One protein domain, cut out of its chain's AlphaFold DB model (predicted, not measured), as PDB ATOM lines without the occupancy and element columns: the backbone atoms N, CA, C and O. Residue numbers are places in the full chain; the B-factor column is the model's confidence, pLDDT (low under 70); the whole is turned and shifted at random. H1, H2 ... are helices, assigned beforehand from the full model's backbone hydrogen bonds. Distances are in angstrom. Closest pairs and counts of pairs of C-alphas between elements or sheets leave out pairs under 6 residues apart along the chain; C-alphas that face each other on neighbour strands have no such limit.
ATOM      1  N   ALA A  22     -32.490   2.587  19.947       61.81
ATOM      2  CA  ALA A  22     -31.252   2.235  19.237       61.81
ATOM      3  C   ALA A  22     -30.628   0.905  19.700       61.81
ATOM      4  O   ALA A  22     -29.770   0.347  19.016       61.81
ATOM      5  N   ILE A  23     -31.050   0.392  20.859       82.00
ATOM      6  CA  ILE A  23     -30.443  -0.792  21.482       82.00
ATOM      7  C   ILE A  23     -30.984  -2.094  20.879       82.00
ATOM      8  O   ILE A  23     -30.289  -3.104  20.884       82.00
ATOM      9  N   TRP A  24     -32.206  -2.088  20.342       88.88
ATOM     10  CA  TRP A  24     -32.880  -3.271  19.808       88.88
ATOM     11  C   TRP A  24     -32.827  -3.294  18.277       88.88
ATOM     12  O   TRP A  24     -33.080  -2.285  17.629       88.88
ATOM     13  N   ALA A  25     -32.509  -4.447  17.692       89.38
ATOM     14  CA  ALA A  25     -32.450  -4.618  16.243       89.38
ATOM     15  C   ALA A  25     -33.840  -4.489  15.601       89.38
ATOM     16  O   ALA A  25     -34.778  -5.183  16.008       89.38
ATOM     17  N   THR A  26     -33.976  -3.634  14.588       88.88
ATOM     18  CA  THR A  26     -35.225  -3.455  13.832       88.88
ATOM     19  C   THR A  26     -35.333  -4.464  12.689       88.88
ATOM     20  O   THR A  26     -34.366  -5.145  12.348       88.88
ATOM     21  N   GLU A  27     -36.506  -4.567  12.057       83.75
ATOM     22  CA  GLU A  27     -36.691  -5.442  10.886       83.75
ATOM     23  C   GLU A  27     -35.746  -5.073   9.726       83.75
ATOM     24  O   GLU A  27     -35.265  -5.950   9.008       83.75
ATOM     25  N   ASP A  28     -35.410  -3.789   9.577       83.75
ATOM     26  CA  ASP A  28     -34.442  -3.323   8.583       83.75
ATOM     27  C   ASP A  28     -33.016  -3.808   8.882       83.75
ATOM     28  O   ASP A  28     -32.304  -4.204   7.958       83.75
ATOM     29  N   ASP A  29     -32.623  -3.893  10.161       87.38
ATOM     30  CA  ASP A  29     -31.343  -4.493  10.560       87.38
ATOM     31  C   ASP A  29     -31.282  -5.984  10.179       87.38
ATOM     32  O   ASP A  29     -30.263  -6.463   9.671       87.38
ATOM     33  N   TYR A  30     -32.376  -6.731  10.381       84.25
ATOM     34  CA  TYR A  30     -32.457  -8.139   9.969       84.25
ATOM     35  C   TYR A  30     -32.343  -8.289   8.446       84.25
ATOM     36  O   TYR A  30     -31.613  -9.159   7.966       84.25
ATOM     37  N   ARG A  31     -33.010  -7.418   7.675       84.50
ATOM     38  CA  ARG A  31     -32.924  -7.399   6.204       84.50
ATOM     39  C   ARG A  31     -31.512  -7.094   5.714       84.50
ATOM     40  O   ARG A  31     -31.038  -7.763   4.800       84.50
ATOM     41  N   ALA A  32     -30.826  -6.126   6.324       82.19
ATOM     42  CA  ALA A  32     -29.460  -5.757   5.954       82.19
ATOM     43  C   ALA A  32     -28.473  -6.924   6.136       82.19
ATOM     44  O   ALA A  32     -27.610  -7.153   5.287       82.19
ATOM     45  N   TRP A  33     -28.634  -7.707   7.206       77.19
ATOM     46  CA  TRP A  33     -27.829  -8.907   7.440       77.19
ATOM     47  C   TRP A  33     -28.175 -10.068   6.508       77.19
ATOM     48  O   TRP A  33     -27.275 -10.809   6.118       77.19
ATOM     49  N   ASN A  34     -29.447 -10.217   6.133       74.62
ATOM     50  CA  ASN A  34     -29.882 -11.272   5.218       74.62
ATOM     51  C   ASN A  34     -29.419 -11.003   3.776       74.62
ATOM     52  O   ASN A  34     -28.798 -11.860   3.159       74.62
ATOM     53  N   ASN A  35     -29.611  -9.777   3.281       65.31
ATOM     54  CA  ASN A  35     -29.272  -9.397   1.905       65.31
ATOM     55  C   ASN A  35     -27.752  -9.391   1.629       65.31
ATOM     56  O   ASN A  35     -27.326  -9.568   0.491       65.31
ATOM     57  N   ASN A  36     -26.911  -9.244   2.661       59.03
ATOM     58  CA  ASN A  36     -25.449  -9.397   2.560       59.03
ATOM     59  C   ASN A  36     -24.979 -10.873   2.526       59.03
ATOM     60  O   ASN A  36     -23.772 -11.150   2.473       59.03
ATOM     61  N   SER A  37     -25.907 -11.835   2.595       55.34
ATOM     62  CA  SER A  37     -25.629 -13.274   2.513       55.34
ATOM     63  C   SER A  37     -25.884 -13.867   1.121       55.34
ATOM     64  O   SER A  37     -25.335 -14.921   0.817       55.34
ATOM     65  N   ASP A  38     -26.643 -13.193   0.253       47.59
ATOM     66  CA  ASP A  38     -27.160 -13.790  -0.992       47.59
ATOM     67  C   ASP A  38     -26.192 -13.741  -2.193       47.59
ATOM     68  O   ASP A  38     -26.498 -14.251  -3.269       47.59
ATOM     69  N   THR A  74     -15.257  -6.122  -4.818       56.94
ATOM     70  CA  THR A  74     -14.688  -5.246  -3.782       56.94
ATOM     71  C   THR A  74     -15.760  -4.603  -2.902       56.94
ATOM     72  O   THR A  74     -15.529  -4.434  -1.705       56.94
ATOM     73  N   SER A  75     -16.941  -4.291  -3.449       57.00
ATOM     74  CA  SER A  75     -18.050  -3.690  -2.691       57.00
ATOM     75  C   SER A  75     -18.716  -4.706  -1.766       57.00
ATOM     76  O   SER A  75     -18.833  -4.466  -0.567       57.00
ATOM     77  N   SER A  76     -19.012  -5.904  -2.279       62.47
ATOM     78  CA  SER A  76     -19.606  -6.991  -1.487       62.47
ATOM     79  C   SER A  76     -18.731  -7.416  -0.295       62.47
ATOM     80  O   SER A  76     -19.239  -7.736   0.782       62.47
ATOM     81  N   ASN A  77     -17.401  -7.378  -0.446       64.31
ATOM     82  CA  ASN A  77     -16.475  -7.756   0.623       64.31
ATOM     83  C   ASN A  77     -16.366  -6.678   1.720       64.31
ATOM     84  O   ASN A  77     -16.256  -7.014   2.902       64.31
ATOM     85  N   ARG A  78     -16.460  -5.388   1.351       65.88
ATOM     86  CA  ARG A  78     -16.519  -4.264   2.306       65.88
ATOM     87  C   ARG A  78     -17.816  -4.300   3.115       65.88
ATOM     88  O   ARG A  78     -17.752  -4.270   4.342       65.88
ATOM     89  N   SER A  79     -18.965  -4.501   2.469       72.06
ATOM     90  CA  SER A  79     -20.269  -4.631   3.143       72.06
ATOM     91  C   SER A  79     -20.288  -5.780   4.155       72.06
ATOM     92  O   SER A  79     -20.819  -5.644   5.260       72.06
ATOM     93  N   LYS A  80     -19.634  -6.903   3.823       72.75
ATOM     94  CA  LYS A  80     -19.501  -8.059   4.722       72.75
ATOM     95  C   LYS A  80     -18.556  -7.789   5.899       72.75
ATOM     96  O   LYS A  80     -18.821  -8.257   7.008       72.75
ATOM     97  N   ALA A  81     -17.477  -7.032   5.692       77.69
ATOM     98  CA  ALA A  81     -16.572  -6.610   6.764       77.69
ATOM     99  C   ALA A  81     -17.257  -5.642   7.742       77.69
ATOM    100  O   ALA A  81     -17.175  -5.844   8.952       77.69
ATOM    101  N   ILE A  82     -18.003  -4.666   7.216       77.69
ATOM    102  CA  ILE A  82     -18.774  -3.693   7.999       77.69
ATOM    103  C   ILE A  82     -19.856  -4.405   8.817       77.69
ATOM    104  O   ILE A  82     -19.950  -4.188  10.021       77.69
ATOM    105  N   GLY A  83     -20.602  -5.343   8.218       80.38
ATOM    106  CA  GLY A  83     -21.558  -6.172   8.961       80.38
ATOM    107  C   GLY A  83     -20.899  -6.872  10.154       80.38
ATOM    108  O   GLY A  83     -21.351  -6.741  11.288       80.38
ATOM    109  N   LYS A  84     -19.753  -7.529   9.944       81.12
ATOM    110  CA  LYS A  84     -19.018  -8.220  11.020       81.12
ATOM    111  C   LYS A  84     -18.523  -7.280  12.126       81.12
ATOM    112  O   LYS A  84     -18.459  -7.716  13.272       81.12
ATOM    113  N   MET A  85     -18.216  -6.016  11.827       81.00
ATOM    114  CA  MET A  85     -17.867  -5.018  12.851       81.00
ATOM    115  C   MET A  85     -19.037  -4.690  13.785       81.00
ATOM    116  O   MET A  85     -18.815  -4.383  14.953       81.00
ATOM    117  N   PHE A  86     -20.272  -4.790  13.289       83.75
ATOM    118  CA  PHE A  86     -21.490  -4.555  14.066       83.75
ATOM    119  C   PHE A  86     -22.090  -5.841  14.660       83.75
ATOM    120  O   PHE A  86     -23.221  -5.836  15.155       83.75
ATOM    121  N   PHE A  87     -21.340  -6.948  14.674       88.25
ATOM    122  CA  PHE A  87     -21.795  -8.212  15.248       88.25
ATOM    123  C   PHE A  87     -22.066  -8.095  16.754       88.25
ATOM    124  O   PHE A  87     -21.188  -7.735  17.542       88.25
ATOM    125  N   LYS A  88     -23.291  -8.453  17.154       89.44
ATOM    126  CA  LYS A  88     -23.807  -8.363  18.527       89.44
ATOM    127  C   LYS A  88     -23.728  -6.955  19.129       89.44
ATOM    128  O   LYS A  88     -23.606  -6.818  20.336       89.44
ATOM    129  N   THR A  89     -23.826  -5.907  18.310       89.75
ATOM    130  CA  THR A  89     -23.887  -4.510  18.796       89.75
ATOM    131  C   THR A  89     -25.302  -4.031  19.135       89.75
ATOM    132  O   THR A  89     -25.461  -3.006  19.790       89.75
ATOM    133  N   LYS A  90     -26.330  -4.793  18.735       91.44
ATOM    134  CA  LYS A  90     -27.748  -4.573  19.069       91.44
ATOM    135  C   LYS A  90     -28.366  -5.838  19.681       91.44
ATOM    136  O   LYS A  90     -27.929  -6.952  19.375       91.44
ATOM    137  N   LEU A  91     -29.395  -5.673  20.512       92.94
ATOM    138  CA  LEU A  91     -30.194  -6.739  21.122       92.94
ATOM    139  C   LEU A  91     -31.189  -7.349  20.128       92.94
ATOM    140  O   LEU A  91     -31.794  -6.662  19.308       92.94
ATOM    141  N   CYS A  92     -31.401  -8.656  20.228       92.75
ATOM    142  CA  CYS A  92     -32.286  -9.418  19.360       92.75
ATOM    143  C   CYS A  92     -33.759  -9.269  19.774       92.75
ATOM    144  O   CYS A  92     -34.196  -9.830  20.781       92.75
ATOM    145  N   CYS A  93     -34.567  -8.606  18.943       91.75
ATOM    146  CA  CYS A  93     -36.015  -8.499  19.154       91.75
ATOM    147  C   CYS A  93     -36.729  -9.856  19.142       91.75
ATOM    148  O   CYS A  93     -37.631 -10.081  19.948       91.75
ATOM    149  N   LYS A  94     -36.319 -10.787  18.267       90.19
ATOM    150  CA  LYS A  94     -36.939 -12.123  18.178       90.19
ATOM    151  C   LYS A  94     -36.704 -12.953  19.447       90.19
ATOM    152  O   LYS A  94     -37.591 -13.688  19.858       90.19
ATOM    153  N   PHE A  95     -35.543 -12.802  20.091       92.19
ATOM    154  CA  PHE A  95     -35.268 -13.458  21.372       92.19
ATOM    155  C   PHE A  95     -36.160 -12.903  22.486       92.19
ATOM    156  O   PHE A  95     -36.781 -13.671  23.212       92.19
ATOM    157  N   ARG A  96     -36.323 -11.575  22.559       89.81
ATOM    158  CA  ARG A  96     -37.255 -10.946  23.511       89.81
ATOM    159  C   ARG A  96     -38.712 -11.344  23.286       89.81
ATOM    160  O   ARG A  96     -39.467 -11.407  24.249       89.81
ATOM    161  N   ALA A  97     -39.104 -11.623  22.045       88.44
ATOM    162  CA  ALA A  97     -40.441 -12.118  21.722       88.44
ATOM    163  C   ALA A  97     -40.678 -13.585  22.141       88.44
ATOM    164  O   ALA A  97     -41.815 -14.047  22.094       88.44
ATOM    165  N   GLY A  98     -39.634 -14.316  22.548       89.50
ATOM    166  CA  GLY A  98     -39.735 -15.660  23.120       89.50
ATOM    167  C   GLY A  98     -38.666 -16.608  22.587       89.50
ATOM    168  O   GLY A  98     -37.879 -17.145  23.360       89.50
ATOM    169  N   THR A  99     -38.600 -16.783  21.266       90.19
ATOM    170  CA  THR A  99     -37.667 -17.732  20.641       90.19
ATOM    171  C   THR A  99     -37.021 -17.117  19.407       90.19
ATOM    172  O   THR A  99     -37.690 -16.783  18.430       90.19
ATOM    173  N   CYS A 100     -35.691 -17.006  19.429       91.62
ATOM    174  CA  CYS A 100     -34.915 -16.592  18.265       91.62
ATOM    175  C   CYS A 100     -34.668 -17.795  17.335       91.62
ATOM    176  O   CYS A 100     -34.065 -18.770  17.786       91.62
ATOM    177  N   PRO A 101     -35.032 -17.731  16.040       90.19
ATOM    178  CA  PRO A 101     -34.823 -18.840  15.101       90.19
ATOM    179  C   PRO A 101     -33.339 -19.119  14.820       90.19
ATOM    180  O   PRO A 101     -32.986 -20.214  14.398       90.19
ATOM    181  N   TYR A 102     -32.466 -18.137  15.067       87.12
ATOM    182  CA  TYR A 102     -31.031 -18.248  14.812       87.12
ATOM    183  C   TYR A 102     -30.239 -18.786  16.009       87.12
ATOM    184  O   TYR A 102     -29.096 -19.191  15.828       87.12
ATOM    185  N   ILE A 103     -30.825 -18.805  17.213       87.56
ATOM    186  CA  ILE A 103     -30.232 -19.373  18.438       87.56
ATOM    187  C   ILE A 103     -28.770 -18.906  18.632       87.56
ATOM    188  O   ILE A 103     -28.534 -17.726  18.881       87.56
ATOM    189  N   SER A 104     -27.783 -19.793  18.480       88.88
ATOM    190  CA  SER A 104     -26.349 -19.510  18.635       88.88
ATOM    191  C   SER A 104     -25.751 -18.704  17.484       88.88
ATOM    192  O   SER A 104     -24.737 -18.033  17.653       88.88
ATOM    193  N   ASN A 105     -26.384 -18.753  16.315       88.75
ATOM    194  CA  ASN A 105     -25.932 -18.112  15.084       88.75
ATOM    195  C   ASN A 105     -26.584 -16.735  14.894       88.75
ATOM    196  O   ASN A 105     -26.510 -16.155  13.812       88.75
ATOM    197  N   CYS A 106     -27.243 -16.200  15.927       90.62
ATOM    198  CA  CYS A 106     -27.829 -14.873  15.858       90.62
ATOM    199  C   CYS A 106     -26.732 -13.798  15.791       90.62
ATOM    200  O   CYS A 106     -25.852 -13.729  16.652       90.62
ATOM    201  N   ASN A 107     -26.834 -12.918  14.791       91.12
ATOM    202  CA  ASN A 107     -25.945 -11.761  14.634       91.12
ATOM    203  C   ASN A 107     -26.196 -10.653  15.668       91.12
ATOM    204  O   ASN A 107     -25.403  -9.720  15.781       91.12
ATOM    205  N   PHE A 108     -27.275 -10.774  16.440       92.25
ATOM    206  CA  PHE A 108     -27.669  -9.865  17.508       92.25
ATOM    207  C   PHE A 108     -27.459 -10.522  18.882       92.25
ATOM    208  O   PHE A 108     -27.343 -11.745  19.000       92.25
ATOM    209  N   ALA A 109     -27.367  -9.712  19.931       94.00
ATOM    210  CA  ALA A 109     -27.160 -10.176  21.300       94.00
ATOM    211  C   ALA A 109     -28.484 -10.645  21.934       94.00
ATOM    212  O   ALA A 109     -29.507  -9.977  21.780       94.00
ATOM    213  N   HIS A 110     -28.504 -11.781  22.637       93.19
ATOM    214  CA  HIS A 110     -29.688 -12.237  23.381       93.19
ATOM    215  C   HIS A 110     -29.733 -11.672  24.807       93.19
ATOM    216  O   HIS A 110     -30.800 -11.628  25.416       93.19
ATOM    217  N   SER A 111     -28.605 -11.180  25.319       88.88
ATOM    218  CA  SER A 111     -28.507 -10.501  26.611       88.88
ATOM    219  C   SER A 111     -27.552  -9.308  26.549       88.88
ATOM    220  O   SER A 111     -26.828  -9.106  25.575       88.88
ATOM    221  N   ILE A 112     -27.541  -8.512  27.617       86.81
ATOM    222  CA  ILE A 112     -26.629  -7.371  27.777       86.81
ATOM    223  C   ILE A 112     -25.170  -7.847  27.881       86.81
ATOM    224  O   ILE A 112     -24.264  -7.145  27.449       86.81
ATOM    225  N   GLU A 113     -24.940  -9.053  28.398       88.19
ATOM    226  CA  GLU A 113     -23.602  -9.651  28.515       88.19
ATOM    227  C   GLU A 113     -23.018 -10.024  27.147       88.19
ATOM    228  O   GLU A 113     -21.807  -9.973  26.945       88.19
ATOM    229  N   GLU A 114     -23.876 -10.371  26.185       87.81
ATOM    230  CA  GLU A 114     -23.469 -10.632  24.804       87.81
ATOM    231  C   GLU A 114     -23.316  -9.358  23.962       87.81
ATOM    232  O   GLU A 114     -22.791  -9.427  22.845       87.81
ATOM    233  N   LEU A 115     -23.790  -8.213  24.465       90.19
ATOM    234  CA  LEU A 115     -23.797  -6.946  23.748       90.19
ATOM    235  C   LEU A 115     -22.378  -6.372  23.668       90.19
ATOM    236  O   LEU A 115     -21.735  -6.071  24.674       90.19
ATOM    237  N   ARG A 116     -21.883  -6.197  22.444       87.12
ATOM    238  CA  ARG A 116     -20.568  -5.617  22.174       87.12
ATOM    239  C   ARG A 116     -20.666  -4.126  21.917       87.12
ATOM    240  O   ARG A 116     -21.574  -3.653  21.238       87.12
ATOM    241  N   ARG A 117     -19.670  -3.392  22.410       82.56
ATOM    242  CA  ARG A 117     -19.474  -1.992  22.034       82.56
ATOM    243  C   ARG A 117     -18.910  -1.935  20.612       82.56
ATOM    244  O   ARG A 117     -18.002  -2.716  20.309       82.56
ATOM    245  N   PRO A 118     -19.422  -1.047  19.746       79.25
ATOM    246  CA  PRO A 118     -18.836  -0.846  18.429       79.25
ATOM    247  C   PRO A 118     -17.389  -0.321  18.558       79.25
ATOM    248  O   PRO A 118     -17.054   0.323  19.557       79.25
ATOM    249  N   PRO A 119     -16.509  -0.605  17.581       80.06
ATOM    250  CA  PRO A 119     -15.112  -0.163  17.613       80.06
ATOM    251  C   PRO A 119     -15.023   1.369  17.543       80.06
ATOM    252  O   PRO A 119     -15.814   1.962  16.829       80.06
ATOM    253  N   PRO A 120     -14.063   2.036  18.204       78.19
ATOM    254  CA  PRO A 120     -14.055   3.498  18.389       78.19
ATOM    255  C   PRO A 120     -14.081   4.335  17.094       78.19
ATOM    256  O   PRO A 120     -14.487   5.490  17.132       78.19
ATOM    257  N   ASN A 121     -13.702   3.761  15.951       80.19
ATOM    258  CA  ASN A 121     -13.701   4.398  14.629       80.19
ATOM    259  C   ASN A 121     -14.925   4.040  13.756       80.19
ATOM    260  O   ASN A 121     -14.913   4.263  12.547       80.19
ATOM    261  N   TRP A 122     -15.983   3.461  14.332       78.44
ATOM    262  CA  TRP A 122     -17.129   2.962  13.564       78.44
ATOM    263  C   TRP A 122     -17.883   4.053  12.789       78.44
ATOM    264  O   TRP A 122     -18.408   3.773  11.716       78.44
ATOM    265  N   GLN A 123     -17.920   5.283  13.307       76.50
ATOM    266  CA  GLN A 123     -18.640   6.403  12.687       76.50
ATOM    267  C   GLN A 123     -18.022   6.813  11.345       76.50
ATOM    268  O   GLN A 123     -18.741   6.995  10.368       76.50
ATOM    269  N   GLU A 124     -16.692   6.877  11.276       79.56
ATOM    270  CA  GLU A 124     -15.948   7.226  10.060       79.56
ATOM    271  C   GLU A 124     -16.123   6.156   8.969       79.56
ATOM    272  O   GLU A 124     -16.287   6.466   7.790       79.56
ATOM    273  N   ILE A 125     -16.182   4.885   9.377       75.88
ATOM    274  CA  ILE A 125     -16.371   3.748   8.468       75.88
ATOM    275  C   ILE A 125     -17.794   3.720   7.887       75.88
ATOM    276  O   ILE A 125     -17.973   3.358   6.725       75.88
ATOM    277  N   VAL A 126     -18.806   4.101   8.675       72.06
ATOM    278  CA  VAL A 126     -20.196   4.217   8.200       72.06
ATOM    279  C   VAL A 126     -20.349   5.407   7.254       72.06
ATOM    280  O   VAL A 126     -20.925   5.238   6.181       72.06
ATOM    281  N   ALA A 127     -19.783   6.565   7.607       74.50
ATOM    282  CA  ALA A 127     -19.836   7.774   6.786       74.50
ATOM    283  C   ALA A 127     -19.230   7.546   5.391       74.50
ATOM    284  O   ALA A 127     -19.877   7.823   4.384       74.50
ATOM    285  N   ALA A 128     -18.053   6.918   5.322       69.81
ATOM    286  CA  ALA A 128     -17.399   6.595   4.053       69.81
ATOM    287  C   ALA A 128     -18.230   5.659   3.148       69.81
ATOM    288  O   ALA A 128     -18.065   5.671   1.933       69.81
ATOM    289  N   HIS A 129     -19.122   4.836   3.710       67.00
ATOM    290  CA  HIS A 129     -20.003   3.959   2.931       67.00
ATOM    291  C   HIS A 129     -21.283   4.671   2.454       67.00
ATOM    292  O   HIS A 129     -21.883   4.274   1.454       67.00
ATOM    293  N   GLU A 130     -21.733   5.703   3.167       63.38
ATOM    294  CA  GLU A 130     -22.935   6.471   2.823       63.38
ATOM    295  C   GLU A 130     -22.680   7.431   1.646       63.38
ATOM    296  O   GLU A 130     -23.538   7.578   0.773       63.38
ATOM    297  N   GLU A 131     -21.461   7.972   1.539       58.97
ATOM    298  CA  GLU A 131     -21.029   8.856   0.445       58.97
ATOM    299  C   GLU A 131     -21.060   8.180  -0.942       58.97
ATOM    300  O   GLU A 131     -21.388   8.824  -1.938       58.97
TER     301      GLU A 131
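Overview. This is residues 22 to 38 and 74 to 131 of the 165 residues of the protein "C3H1-type domain-containing protein" of Cannabis sativa (UniProt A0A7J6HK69). Three short helices, H1, H2 and H4, stand loosely round a triangle at one end of the model, with H2 near each of the other two, and a folded mass of loops that includes the tiny helix H3 makes the other end. From H3 the long stretch of residues 97 to 121 folds back through this loop mass and then runs across to H4. The printed part has 75 residues with four named helices, in the order H1, H2, H3, H4, and no named strand; its class is all helix, though under half of the residues, 35 of 75, are in named elements. The whole is compact, with a radius of gyration of the C-alphas of 12.8 A, and the C-alphas span 38 by 29 by 18 A along their three main axes.

Along the chain. Begin at Ala 22, the first printed residue, and go on to C-alpha 27 at (-36.691, -5.442, 10.886), where H1 begins; it holds residues 27 to 35 and measures 12.3 A from first to last C-alpha. Next find C-alpha 74 at (-14.688, -5.246, -3.782), beyond the cut; from there H2, residues 74 to 85, runs 16.9 A. H3 follows as residues 93 to 96, four residues. Look last for H4, residues 122 to 131, which runs 14.9 A to C-alpha 131 at (-21.029, 8.856, 0.445).

Arrangement. Start at H1 and compare it with H2: they are close but not clearly touching, and their closest C-alphas, those of Trp 33 and Gly 83, are 7.0 A apart. Their lines stand at a steep tilt of 47 degrees, opposite ways. H2 and H4 are also close but not clearly touching, with the closest C-alphas, those of Ile 82 and Ile 125, 7.8 A apart. These two stand at a shallow tilt of 30 degrees, opposite ways. H1 and H4 are apart, and H3 is apart from H1, H2 and H4. In the backbone of H1 and H2 you will find each O i to N i+4 pair within hydrogen-bond range; in H4 it is 5 of 6, and H3 is too short for such a pair.

Size, cuts and confidence. The two C-alphas farthest apart are those of Gly 98 and Glu 131, at 38.3 A. Between residues 38 and 74 look for the cut: residues 39 to 73 are not printed, and C-alphas 38 and 74 are 15.4 A apart. The link from H2 to H3 is short, with 7 residues, and the link from H3 to H4 is long, with 25. The mean pLDDT of the printed part is 80.6; it is under 70 at residue 22, residues 35 to 38, residues 74 to 78 and residues 128 to 131.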